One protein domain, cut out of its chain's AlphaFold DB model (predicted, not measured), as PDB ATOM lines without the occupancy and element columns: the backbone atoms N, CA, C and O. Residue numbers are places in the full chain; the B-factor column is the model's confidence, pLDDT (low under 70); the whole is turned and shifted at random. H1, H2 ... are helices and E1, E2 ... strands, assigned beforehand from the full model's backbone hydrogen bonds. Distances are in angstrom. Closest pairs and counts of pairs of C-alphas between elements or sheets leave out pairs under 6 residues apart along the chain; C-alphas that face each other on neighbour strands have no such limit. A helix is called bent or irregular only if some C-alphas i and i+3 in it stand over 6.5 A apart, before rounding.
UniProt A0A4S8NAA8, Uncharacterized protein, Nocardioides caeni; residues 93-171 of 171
ATOM      1  N   ALA A  93       5.016  56.252  38.534       86.06
ATOM      2  CA  ALA A  93       4.978  57.636  38.067       86.06
ATOM      3  C   ALA A  93       3.555  58.210  38.156       86.06
ATOM      4  O   ALA A  93       3.369  59.220  38.819       86.06
ATOM      5  N   GLU A  94       2.547  57.497  37.637       85.31
ATOM      6  CA  GLU A  94       1.124  57.879  37.683       85.31
ATOM      7  C   GLU A  94       0.616  58.159  39.106       85.31
ATOM      8  O   GLU A  94      -0.160  59.073  39.358       85.31
ATOM      9  N   ARG A  95       1.050  57.352  40.079       83.19
ATOM     10  CA  ARG A  95       0.565  57.430  41.468       83.19
ATOM     11  C   ARG A  95       1.285  58.475  42.302       83.19
ATOM     12  O   ARG A  95       0.851  58.759  43.414       83.19
ATOM     13  N   ARG A  96       2.390  59.001  41.783       77.75
ATOM     14  CA  ARG A  96       3.227  60.009  42.428       77.75
ATOM     15  C   ARG A  96       3.154  61.366  41.716       77.75
ATOM     16  O   ARG A  96       3.841  62.268  42.159       77.75
ATOM     17  N   VAL A  97       2.299  61.535  40.695       65.56
ATOM     18  CA  VAL A  97       2.127  62.789  39.914       65.56
ATOM     19  C   VAL A  97       1.860  64.015  40.796       65.56
ATOM     20  O   VAL A  97       2.291  65.114  40.471       65.56
ATOM     21  N   ASN A  98       1.188  63.833  41.935       62.75
ATOM     22  CA  ASN A  98       0.878  64.926  42.865       62.75
ATOM     23  C   ASN A  98       1.990  65.212  43.887       62.75
ATOM     24  O   ASN A  98       1.853  66.119  44.704       62.75
ATOM     25  N   ASP A  99       3.073  64.437  43.867       65.44
ATOM     26  CA  ASP A  99       4.209  64.537  44.783       65.44
ATOM     27  C   ASP A  99       5.358  65.259  44.060       65.44
ATOM     28  O   ASP A  99       6.466  64.738  43.920       65.44
ATOM     29  N   ILE A 100       5.046  66.455  43.543       58.41
ATOM     30  CA  ILE A 100       5.984  67.293  42.793       58.41
ATOM     31  C   ILE A 100       7.025  67.807  43.781       58.41
ATOM     32  O   ILE A 100       6.810  68.782  44.509       58.41
ATOM     33  N   ALA A 101       8.179  67.148  43.824       56.94
ATOM     34  CA  ALA A 101       9.316  67.696  44.533       56.94
ATOM     35  C   ALA A 101       9.743  68.977  43.810       56.94
ATOM     36  O   ALA A 101      10.123  68.943  42.640       56.94
ATOM     37  N   ALA A 102       9.720  70.107  44.519       50.06
ATOM     38  CA  ALA A 102      10.441  71.293  44.086       50.06
ATOM     39  C   ALA A 102      11.918  70.899  43.960       50.06
ATOM     40  O   ALA A 102      12.634  70.760  44.956       50.06
ATOM     41  N   ALA A 103      12.357  70.614  42.739       53.47
ATOM     42  CA  ALA A 103      13.756  70.382  42.467       53.47
ATOM     43  C   ALA A 103      14.495  71.687  42.787       53.47
ATOM     44  O   ALA A 103      14.203  72.746  42.237       53.47
ATOM     45  N   SER A 104      15.407  71.621  43.755       47.03
ATOM     46  CA  SER A 104      16.367  72.687  44.003       47.03
ATOM     47  C   SER A 104      17.416  72.602  42.901       47.03
ATOM     48  O   SER A 104      18.195  71.647  42.871       47.03
ATOM     49  N   TYR A 105      17.391  73.550  41.973       53.41
ATOM     50  CA  TYR A 105      18.356  73.618  40.883       53.41
ATOM     51  C   TYR A 105      19.593  74.381  41.359       53.41
ATOM     52  O   TYR A 105      19.490  75.552  41.724       53.41
ATOM     53  N   ASP A 106      20.748  73.713  41.365       50.25
ATOM     54  CA  ASP A 106      22.039  74.397  41.432       50.25
ATOM     55  C   ASP A 106      22.270  75.072  40.071       50.25
ATOM     56  O   ASP A 106      22.552  74.408  39.077       50.25
ATOM     57  N   ASP A 107      22.041  76.384  40.053       47.66
ATOM     58  CA  ASP A 107      22.468  77.381  39.062       47.66
ATOM     59  C   ASP A 107      22.412  76.940  37.581       47.66
ATOM     60  O   ASP A 107      23.407  76.464  37.018       47.66
ATOM     61  N   PRO A 108      21.263  77.094  36.894       50.84
ATOM     62  CA  PRO A 108      21.209  76.818  35.473       50.84
ATOM     63  C   PRO A 108      21.946  77.943  34.729       50.84
ATOM     64  O   PRO A 108      21.396  79.008  34.450       50.84
ATOM     65  N   ALA A 109      23.204  77.698  34.368       51.66
ATOM     66  CA  ALA A 109      23.916  78.496  33.376       51.66
ATOM     67  C   ALA A 109      23.285  78.241  31.995       51.66
ATOM     68  O   ALA A 109      23.775  77.429  31.211       51.66
ATOM     69  N   VAL A 110      22.149  78.880  31.706       58.84
ATOM     70  CA  VAL A 110      21.427  78.657  30.449       58.84
ATOM     71  C   VAL A 110      22.020  79.544  29.359       58.84
ATOM     72  O   VAL A 110      21.780  80.750  29.308       58.84
ATOM     73  N   ALA A 111      22.791  78.939  28.456       60.34
ATOM     74  CA  ALA A 111      22.972  79.511  27.127       60.34
ATOM     75  C   ALA A 111      21.617  79.455  26.388       60.34
ATOM     76  O   ALA A 111      20.929  78.439  26.503       60.34
ATOM     77  N   PRO A 112      21.215  80.497  25.634       65.44
ATOM     78  CA  PRO A 112      19.952  80.486  24.901       65.44
ATOM     79  C   PRO A 112      19.846  79.244  24.010       65.44
ATOM     80  O   PRO A 112      20.798  78.921  23.292       65.44
ATOM     81  N   LEU A 113      18.700  78.557  24.042       71.81
ATOM     82  CA  LEU A 113      18.433  77.438  23.136       71.81
ATOM     83  C   LEU A 113      18.568  77.945  21.692       71.81
ATOM     84  O   LEU A 113      18.007  78.980  21.343       71.81
ATOM     85  N   ALA A 114      19.330  77.256  20.843       72.06
ATOM     86  CA  ALA A 114      19.488  77.652  19.441       72.06
ATOM     87  C   ALA A 114      18.174  77.467  18.656       72.06
ATOM     88  O   ALA A 114      17.446  76.503  18.893       72.06
ATOM     89  N   GLU A 115      17.885  78.372  17.717       73.81
ATOM     90  CA  GLU A 115      16.699  78.301  16.846       73.81
ATOM     91  C   GLU A 115      16.829  77.185  15.803       73.81
ATOM     92  O   GLU A 115      17.908  76.961  15.254       73.81
ATOM     93  N   GLY A 116      15.721  76.495  15.510       72.81
ATOM     94  CA  GLY A 116      15.646  75.489  14.442       72.81
ATOM     95  C   GLY A 116      16.343  74.155  14.738       72.81
ATOM     96  O   GLY A 116      16.522  73.348  13.825       72.81
ATOM     97  N   VAL A 117      16.740  73.911  15.991       79.88
ATOM     98  CA  VAL A 117      17.338  72.649  16.448       79.88
ATOM     99  C   VAL A 117      16.504  72.091  17.593       79.88
ATOM    100  O   VAL A 117      16.187  72.814  18.531       79.88
ATOM    101  N   THR A 118      16.171  70.800  17.535       81.62
ATOM    102  CA  THR A 118      15.526  70.112  18.659       81.62
ATOM    103  C   THR A 118      16.544  69.872  19.770       81.62
ATOM    104  O   THR A 118      17.518  69.145  19.559       81.62
ATOM    105  N   HIS A 119      16.304  70.444  20.949       80.06
ATOM    106  CA  HIS A 119      17.163  70.244  22.120       80.06
ATOM    107  C   HIS A 119      16.634  69.103  22.984       80.06
ATOM    108  O   HIS A 119      15.474  69.124  23.396       80.06
ATOM    109  N   ASP A 120      17.473  68.107  23.263       83.88
ATOM    110  CA  ASP A 120      17.147  67.056  24.226       83.88
ATOM    111  C   ASP A 120      17.297  67.640  25.645       83.88
ATOM    112  O   ASP A 120      18.406  67.968  26.063       83.88
ATOM    113  N   LEU A 121      16.185  67.787  26.371       83.69
ATOM    114  CA  LEU A 121      16.150  68.343  27.727       83.69
ATOM    115  C   LEU A 121      15.626  67.312  28.726       83.69
ATOM    116  O   LEU A 121      14.724  66.513  28.439       83.69
ATOM    117  N   LEU A 122      16.157  67.347  29.946       84.75
ATOM    118  CA  LEU A 122      15.530  66.649  31.060       84.75
ATOM    119  C   LEU A 122      14.210  67.344  31.413       84.75
ATOM    120  O   LEU A 122      14.104  68.567  31.376       84.75
ATOM    121  N   VAL A 123      13.208  66.566  31.832       86.12
ATOM    122  CA  VAL A 123      11.922  67.112  32.316       86.12
ATOM    123  C   VAL A 123      12.152  68.130  33.442       86.12
ATOM    124  O   VAL A 123      11.516  69.176  33.469       86.12
ATOM    125  N   SER A 124      13.119  67.870  34.325       80.25
ATOM    126  CA  SER A 124      13.510  68.788  35.397       80.25
ATOM    127  C   SER A 124      14.109  70.094  34.866       80.25
ATOM    128  O   SER A 124      13.728  71.171  35.303       80.25
ATOM    129  N   GLU A 125      15.008  70.032  33.882       81.25
ATOM    130  CA  GLU A 125      15.575  71.241  33.272       81.25
ATOM    131  C   GLU A 125      14.480  72.070  32.605       81.25
ATOM    132  O   GLU A 125      14.410  73.273  32.821       81.25
ATOM    133  N   PHE A 126      13.571  71.424  31.875       85.06
ATOM    134  CA  PHE A 126      12.439  72.103  31.258       85.06
ATOM    135  C   PHE A 126      11.557  72.818  32.288       85.06
ATOM    136  O   PHE A 126      11.230  73.984  32.092       85.06
ATOM    137  N   VAL A 127      11.215  72.169  33.406       83.50
ATOM    138  CA  VAL A 127      10.424  72.796  34.480       83.50
ATOM    139  C   VAL A 127      11.171  73.979  35.107       83.50
ATOM    140  O   VAL A 127      10.559  75.015  35.364       83.50
ATOM    141  N   ALA A 128      12.489  73.867  35.310       80.25
ATOM    142  CA  ALA A 128      13.317  74.971  35.800       80.25
ATOM    143  C   ALA A 128      13.321  76.160  34.832       80.25
ATOM    144  O   ALA A 128      13.079  77.296  35.240       80.25
ATOM    145  N   LEU A 129      13.572  75.888  33.546       80.38
ATOM    146  CA  LEU A 129      13.589  76.895  32.491       80.38
ATOM    147  C   LEU A 129      12.211  77.541  32.332       80.38
ATOM    148  O   LEU A 129      12.141  78.755  32.223       80.38
ATOM    149  N   ALA A 130      11.121  76.777  32.380       83.06
ATOM    150  CA  ALA A 130       9.768  77.318  32.288       83.06
ATOM    151  C   ALA A 130       9.429  78.244  33.465       83.06
ATOM    152  O   ALA A 130       8.784  79.273  33.272       83.06
ATOM    153  N   ALA A 131       9.884  77.905  34.674       82.56
ATOM    154  CA  ALA A 131       9.632  78.701  35.871       82.56
ATOM    155  C   ALA A 131      10.461  79.998  35.929       82.56
ATOM    156  O   ALA A 131       9.968  81.011  36.422       82.56
ATOM    157  N   LEU A 132      11.715  79.968  35.461       79.88
ATOM    158  CA  LEU A 132      12.658  81.093  35.561       79.88
ATOM    159  C   LEU A 132      12.758  81.931  34.276       79.88
ATOM    160  O   LEU A 132      12.982  83.135  34.350       79.88
ATOM    161  N   TYR A 133      12.599  81.298  33.114       79.50
ATOM    162  CA  TYR A 133      12.886  81.838  31.779       79.50
ATOM    163  C   TYR A 133      11.831  81.395  30.746       79.50
ATOM    164  O   TYR A 133      12.177  81.013  29.627       79.50
ATOM    165  N   GLY A 134      10.542  81.422  31.107       77.38
ATOM    166  CA  GLY A 134       9.449  80.937  30.249       77.38
ATOM    167  C   GLY A 134       9.433  81.543  28.837       77.38
ATOM    168  O   GLY A 134       9.173  80.845  27.864       77.38
ATOM    169  N   GLU A 135       9.818  82.810  28.707       80.31
ATOM    170  CA  GLU A 135       9.943  83.514  27.422       80.31
ATOM    171  C   GLU A 135      11.096  83.003  26.532       80.31
ATOM    172  O   GLU A 135      11.039  83.119  25.313       80.31
ATOM    173  N   ALA A 136      12.138  82.385  27.103       76.44
ATOM    174  CA  ALA A 136      13.266  81.839  26.338       76.44
ATOM    175  C   ALA A 136      12.978  80.457  25.724       76.44
ATOM    176  O   ALA A 136      13.698  80.019  24.824       76.44
ATOM    177  N   ILE A 137      11.954  79.761  26.227       81.44
ATOM    178  CA  ILE A 137      11.522  78.446  25.734       81.44
ATOM    179  C   ILE A 137      10.281  78.525  24.838       81.44
ATOM    180  O   ILE A 137       9.905  77.521  24.236       81.44
ATOM    181  N   GLU A 138       9.656  79.700  24.735       83.25
ATOM    182  CA  GLU A 138       8.520  79.926  23.846       83.25
ATOM    183  C   GLU A 138       8.951  79.731  22.379       83.25
ATOM    184  O   GLU A 138      10.048  80.128  21.973       83.25
ATOM    185  N   ASP A 139       8.117  79.035  21.603       82.69
ATOM    186  CA  ASP A 139       8.376  78.656  20.205       82.69
ATOM    187  C   ASP A 139       9.669  77.844  19.957       82.69
ATOM    188  O   ASP A 139      10.202  77.827  18.843       82.69
ATOM    189  N   ARG A 140      10.194  77.137  20.972       84.56
ATOM    190  CA  ARG A 140      11.368  76.256  20.828       84.56
ATOM    191  C   ARG A 140      10.990  74.783  20.750       84.56
ATOM    192  O   ARG A 140      10.259  74.261  21.588       84.56
ATOM    193  N   ASP A 141      11.587  74.085  19.785       87.38
ATOM    194  CA  ASP A 141      11.474  72.634  19.680       87.38
ATOM    195  C   ASP A 141      12.340  71.951  20.747       87.38
ATOM    196  O   ASP A 141      13.573  72.010  20.720       87.38
ATOM    197  N   VAL A 142      11.692  71.247  21.674       87.19
ATOM    198  CA  VAL A 142      12.359  70.477  22.730       87.19
ATOM    199  C   VAL A 142      11.937  69.015  22.676       87.19
ATOM    200  O   VAL A 142      10.781  68.683  22.403       87.19
ATOM    201  N   ARG A 143      12.876  68.115  22.958       90.19
ATOM    202  CA  ARG A 143      12.592  66.697  23.163       90.19
ATOM    203  C   ARG A 143      12.744  66.372  24.638       90.19
ATOM    204  O   ARG A 143      13.826  66.495  25.201       90.19
ATOM    205  N   LEU A 144      11.657  65.894  25.231       90.06
ATOM    206  CA  LEU A 144      11.622  65.419  26.609       90.06
ATOM    207  C   LEU A 144      11.520  63.896  26.634       90.06
ATOM    208  O   LEU A 144      10.850  63.285  25.800       90.06
ATOM    209  N   LEU A 145      12.174  63.282  27.617       88.88
ATOM    210  CA  LEU A 145      12.170  61.835  27.821       88.88
ATOM    211  C   LEU A 145      11.672  61.524  29.238       88.88
ATOM    212  O   LEU A 145      12.322  61.884  30.228       88.88
ATOM    213  N   GLY A 146      10.526  60.849  29.327       89.19
ATOM    214  CA  GLY A 146       9.852  60.521  30.582       89.19
ATOM    215  C   GLY A 146       8.723  59.507  30.400       89.19
ATOM    216  O   GLY A 146       8.524  58.958  29.315       89.19
ATOM    217  N   PHE A 147       7.999  59.247  31.483       90.81
ATOM    218  CA  PHE A 147       6.769  58.464  31.480       90.81
ATOM    219  C   PHE A 147       5.589  59.356  31.102       90.81
ATOM    220  O   PHE A 147       5.546  60.516  31.497       90.81
ATOM    221  N   VAL A 148       4.626  58.810  30.368       91.06
ATOM    222  CA  VAL A 148       3.356  59.495  30.110       91.06
ATOM    223  C   VAL A 148       2.414  59.189  31.269       91.06
ATOM    224  O   VAL A 148       2.193  58.011  31.554       91.06
ATOM    225  N   THR A 149       1.899  60.228  31.926       89.69
ATOM    226  CA  THR A 149       0.939  60.114  33.036       89.69
ATOM    227  C   THR A 149      -0.270  61.028  32.838       89.69
ATOM    228  O   THR A 149      -0.218  61.937  32.007       89.69
ATOM    229  N   SER A 150      -1.369  60.794  33.559       86.81
ATOM    230  CA  SER A 150      -2.578  61.620  33.507       86.81
ATOM    231  C   SER A 150      -3.128  61.931  34.902       86.81
ATOM    232  O   SER A 150      -3.154  61.090  35.794       86.81
ATOM    233  N   ASP A 151      -3.620  63.152  35.094       81.12
ATOM    234  CA  ASP A 151      -4.344  63.564  36.307       81.12
ATOM    235  C   ASP A 151      -5.872  63.623  36.100       81.12
ATOM    236  O   ASP A 151      -6.606  64.027  37.000       81.12
ATOM    237  N   GLY A 152      -6.359  63.196  34.928       82.12
ATOM    238  CA  GLY A 152      -7.757  63.308  34.505       82.12
ATOM    239  C   GLY A 152      -8.082  64.569  33.693       82.12
ATOM    240  O   GLY A 152      -8.980  64.504  32.852       82.12
ATOM    241  N   ASP A 153      -7.331  65.658  33.871       82.44
ATOM    242  CA  ASP A 153      -7.492  66.923  33.139       82.44
ATOM    243  C   ASP A 153      -6.543  67.021  31.932       82.44
ATOM    244  O   ASP A 153      -6.837  67.714  30.953       82.44
ATOM    245  N   GLY A 154      -5.428  66.286  31.952       87.62
ATOM    246  CA  GLY A 154      -4.463  66.278  30.856       87.62
ATOM    247  C   GLY A 154      -3.503  65.091  30.846       87.62
ATOM    248  O   GLY A 154      -3.608  64.153  31.640       87.62
ATOM    249  N   TRP A 155      -2.563  65.139  29.899       88.62
ATOM    250  CA  TRP A 155      -1.420  64.231  29.815       88.62
ATOM    251  C   TRP A 155      -0.143  64.994  30.137       88.62
ATOM    252  O   TRP A 155       0.083  66.081  29.607       88.62
ATOM    253  N   TYR A 156       0.719  64.380  30.937       87.69
ATOM    254  CA  TYR A 156       1.994  64.942  31.353       87.69
ATOM    255  C   TYR A 156       3.136  64.006  30.990       87.69
ATOM    256  O   TYR A 156       2.987  62.783  30.935       87.69
ATOM    257  N   VAL A 157       4.305  64.602  30.760       89.62
ATOM    258  CA  VAL A 157       5.573  63.877  30.709       89.62
ATOM    259  C   VAL A 157       6.217  63.997  32.084       89.62
ATOM    260  O   VAL A 157       6.641  65.074  32.488       89.62
ATOM    261  N   THR A 158       6.287  62.884  32.802       87.44
ATOM    262  CA  THR A 158       6.708  62.803  34.205       87.44
ATOM    263  C   THR A 158       8.020  62.040  34.322       87.44
ATOM    264  O   THR A 158       8.259  61.072  33.590       87.44
ATOM    265  N   ARG A 159       8.886  62.417  35.266       86.25
ATOM    266  CA  ARG A 159      10.137  61.694  35.507       86.25
ATOM    267  C   ARG A 159      10.377  61.513  36.994       86.25
ATOM    268  O   ARG A 159      10.488  62.474  37.734       86.25
ATOM    269  N   LEU A 160      10.539  60.257  37.397       84.50
ATOM    270  CA  LEU A 160      10.839  59.926  38.781       84.50
ATOM    271  C   LEU A 160      12.253  60.389  39.152       84.50
ATOM    272  O   LEU A 160      13.217  60.099  38.436       84.50
ATOM    273  N   SER A 161      12.374  61.052  40.296       81.50
ATOM    274  CA  SER A 161      13.640  61.380  40.946       81.50
ATOM    275  C   SER A 161      13.750  60.626  42.271       81.50
ATOM    276  O   SER A 161      12.766  60.470  42.992       81.50
ATOM    277  N   ILE A 162      14.942  60.114  42.589       82.25
ATOM    278  CA  ILE A 162      15.220  59.380  43.830       82.25
ATOM    279  C   ILE A 162      16.435  60.022  44.489       82.25
ATOM    280  O   ILE A 162      17.513  60.041  43.895       82.25
ATOM    281  N   ARG A 163      16.306  60.488  45.735       82.12
ATOM    282  CA  ARG A 163      17.465  61.003  46.477       82.12
ATOM    283  C   ARG A 163      18.256  59.861  47.095       82.12
ATOM    284  O   ARG A 163      19.413  59.640  46.735       82.12
ATOM    285  N   CYS A 164      17.618  59.106  47.992       82.50
ATOM    286  CA  CYS A 164      18.271  58.051  48.764       82.50
ATOM    287  C   CYS A 164      17.725  56.646  48.486       82.50
ATOM    288  O   CYS A 164      18.528  55.725  48.395       82.50
ATOM    289  N   CYS A 165      16.411  56.457  48.320       86.56
ATOM    290  CA  CYS A 165      15.795  55.152  48.053       86.56
ATOM    291  C   CYS A 165      14.407  55.285  47.405       86.56
ATOM    292  O   CYS A 165      13.811  56.356  47.422       86.56
ATOM    293  N   ALA A 166      13.863  54.188  46.875       83.75
ATOM    294  CA  ALA A 166      12.570  54.144  46.189       83.75
ATOM    295  C   ALA A 166      11.385  54.620  47.052       83.75
ATOM    296  O   ALA A 166      10.356  55.020  46.513       83.75
ATOM    297  N   ALA A 167      11.518  54.605  48.384       83.62
ATOM    298  CA  ALA A 167      10.510  55.176  49.276       83.62
ATOM    299  C   ALA A 167      10.381  56.702  49.095       83.62
ATOM    300  O   ALA A 167       9.264  57.215  49.100       83.62
ATOM    301  N   ASP A 168      11.505  57.381  48.852       82.69
ATOM    302  CA  ASP A 168      11.628  58.830  48.625       82.69
ATOM    303  C   ASP A 168      11.514  59.208  47.133       82.69
ATOM    304  O   ASP A 168      11.873  60.308  46.721       82.69
ATOM    305  N   ALA A 169      11.058  58.278  46.286       82.88
ATOM    306  CA  ALA A 169      10.835  58.572  44.877       82.88
ATOM    307  C   ALA A 169       9.694  59.590  44.719       82.88
ATOM    308  O   ALA A 169       8.592  59.343  45.205       82.88
ATOM    309  N   SER A 170       9.948  60.685  44.008       83.19
ATOM    310  CA  SER A 170       8.975  61.735  43.653       83.19
ATOM    311  C   SER A 170       8.901  61.878  42.137       83.19
ATOM    312  O   SER A 170       9.852  61.484  41.456       83.19
ATOM    313  N   ALA A 171       7.777  62.361  41.609       76.50
ATOM    314  CA  ALA A 171       7.490  62.389  40.174       76.50
ATOM    315  C   ALA A 171       7.284  63.814  39.656       76.50
ATOM    316  O   ALA A 171       6.835  64.664  40.454       76.50
TER     317      ALA A 171
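What this domain is: This is residues 93 to 171 of the 171 residues of an uncharacterized protein of Nocardioides caeni (UniProt A0A4S8NAA8). Two small lobes sit end to end: a hairpin, E3 and E4, with the short helix H1 beside it, and a unit of two short parallel strands, E1 and E2, with helix H2 between them along the chain. Residues 97 to 118 arc loosely from the first lobe to the second. The printed part has 79 residues, with two named helices and four named strands in the order H1, E1, H2, E2, E3, E4; the class is mixed, helices and strands, though under half of the residues are in named elements. It is only just compact, close to loose, with a radius of gyration of the C-alphas of 13.7 A and spans of 39 by 29 by 18 A.

How they stand to each other: Begin at H1, residues 93 to 96; its closest C-alpha pair with E3, residues 147 to 150, is Glu 94 and Thr 149, 5.2 A apart. Next find E1, residues 119 to 121, H2, residues 123 to 137, and E2, residues 142 to 144: a strand-helix-strand unit, two parallel neighbour strands with a helix between, its crossover right-handed. N 121 and O 143 are 2.9 A apart, within hydrogen-bond range. H2 is irregular, with C-alphas 132 and 135 8.9 A apart, and 7 of its 11 O i to N i+4 pairs are within hydrogen-bond range; H1 is too short for such a pair. E2 runs on into E3 at 88 degrees. E3 and E4, residues 155 to 158, form an antiparallel hairpin, with N 147 and O 158 2.8 A apart, within hydrogen-bond range. The closest C-alphas of H2 and E4, Val 123 and Thr 158, are 7.0 A apart.

Where its parts are: Find C-alpha 93 at (4.978, 57.636, 38.067), where H1 begins. H2 runs 13.1 A from C-alpha 123 at (11.922, 67.112, 32.316). E3 is 10.1 A long and E4 9.3 A, ending at C-alpha 158, (6.708, 62.803, 34.205).

The domain as a whole: The C-alphas farthest apart, of Gly 116 and Ala 167, are 40.6 A apart. The printed part has no cut. The link from H1 to E1 is long, with 22 residues, and of these residues 97 to 112 have pLDDT under 70.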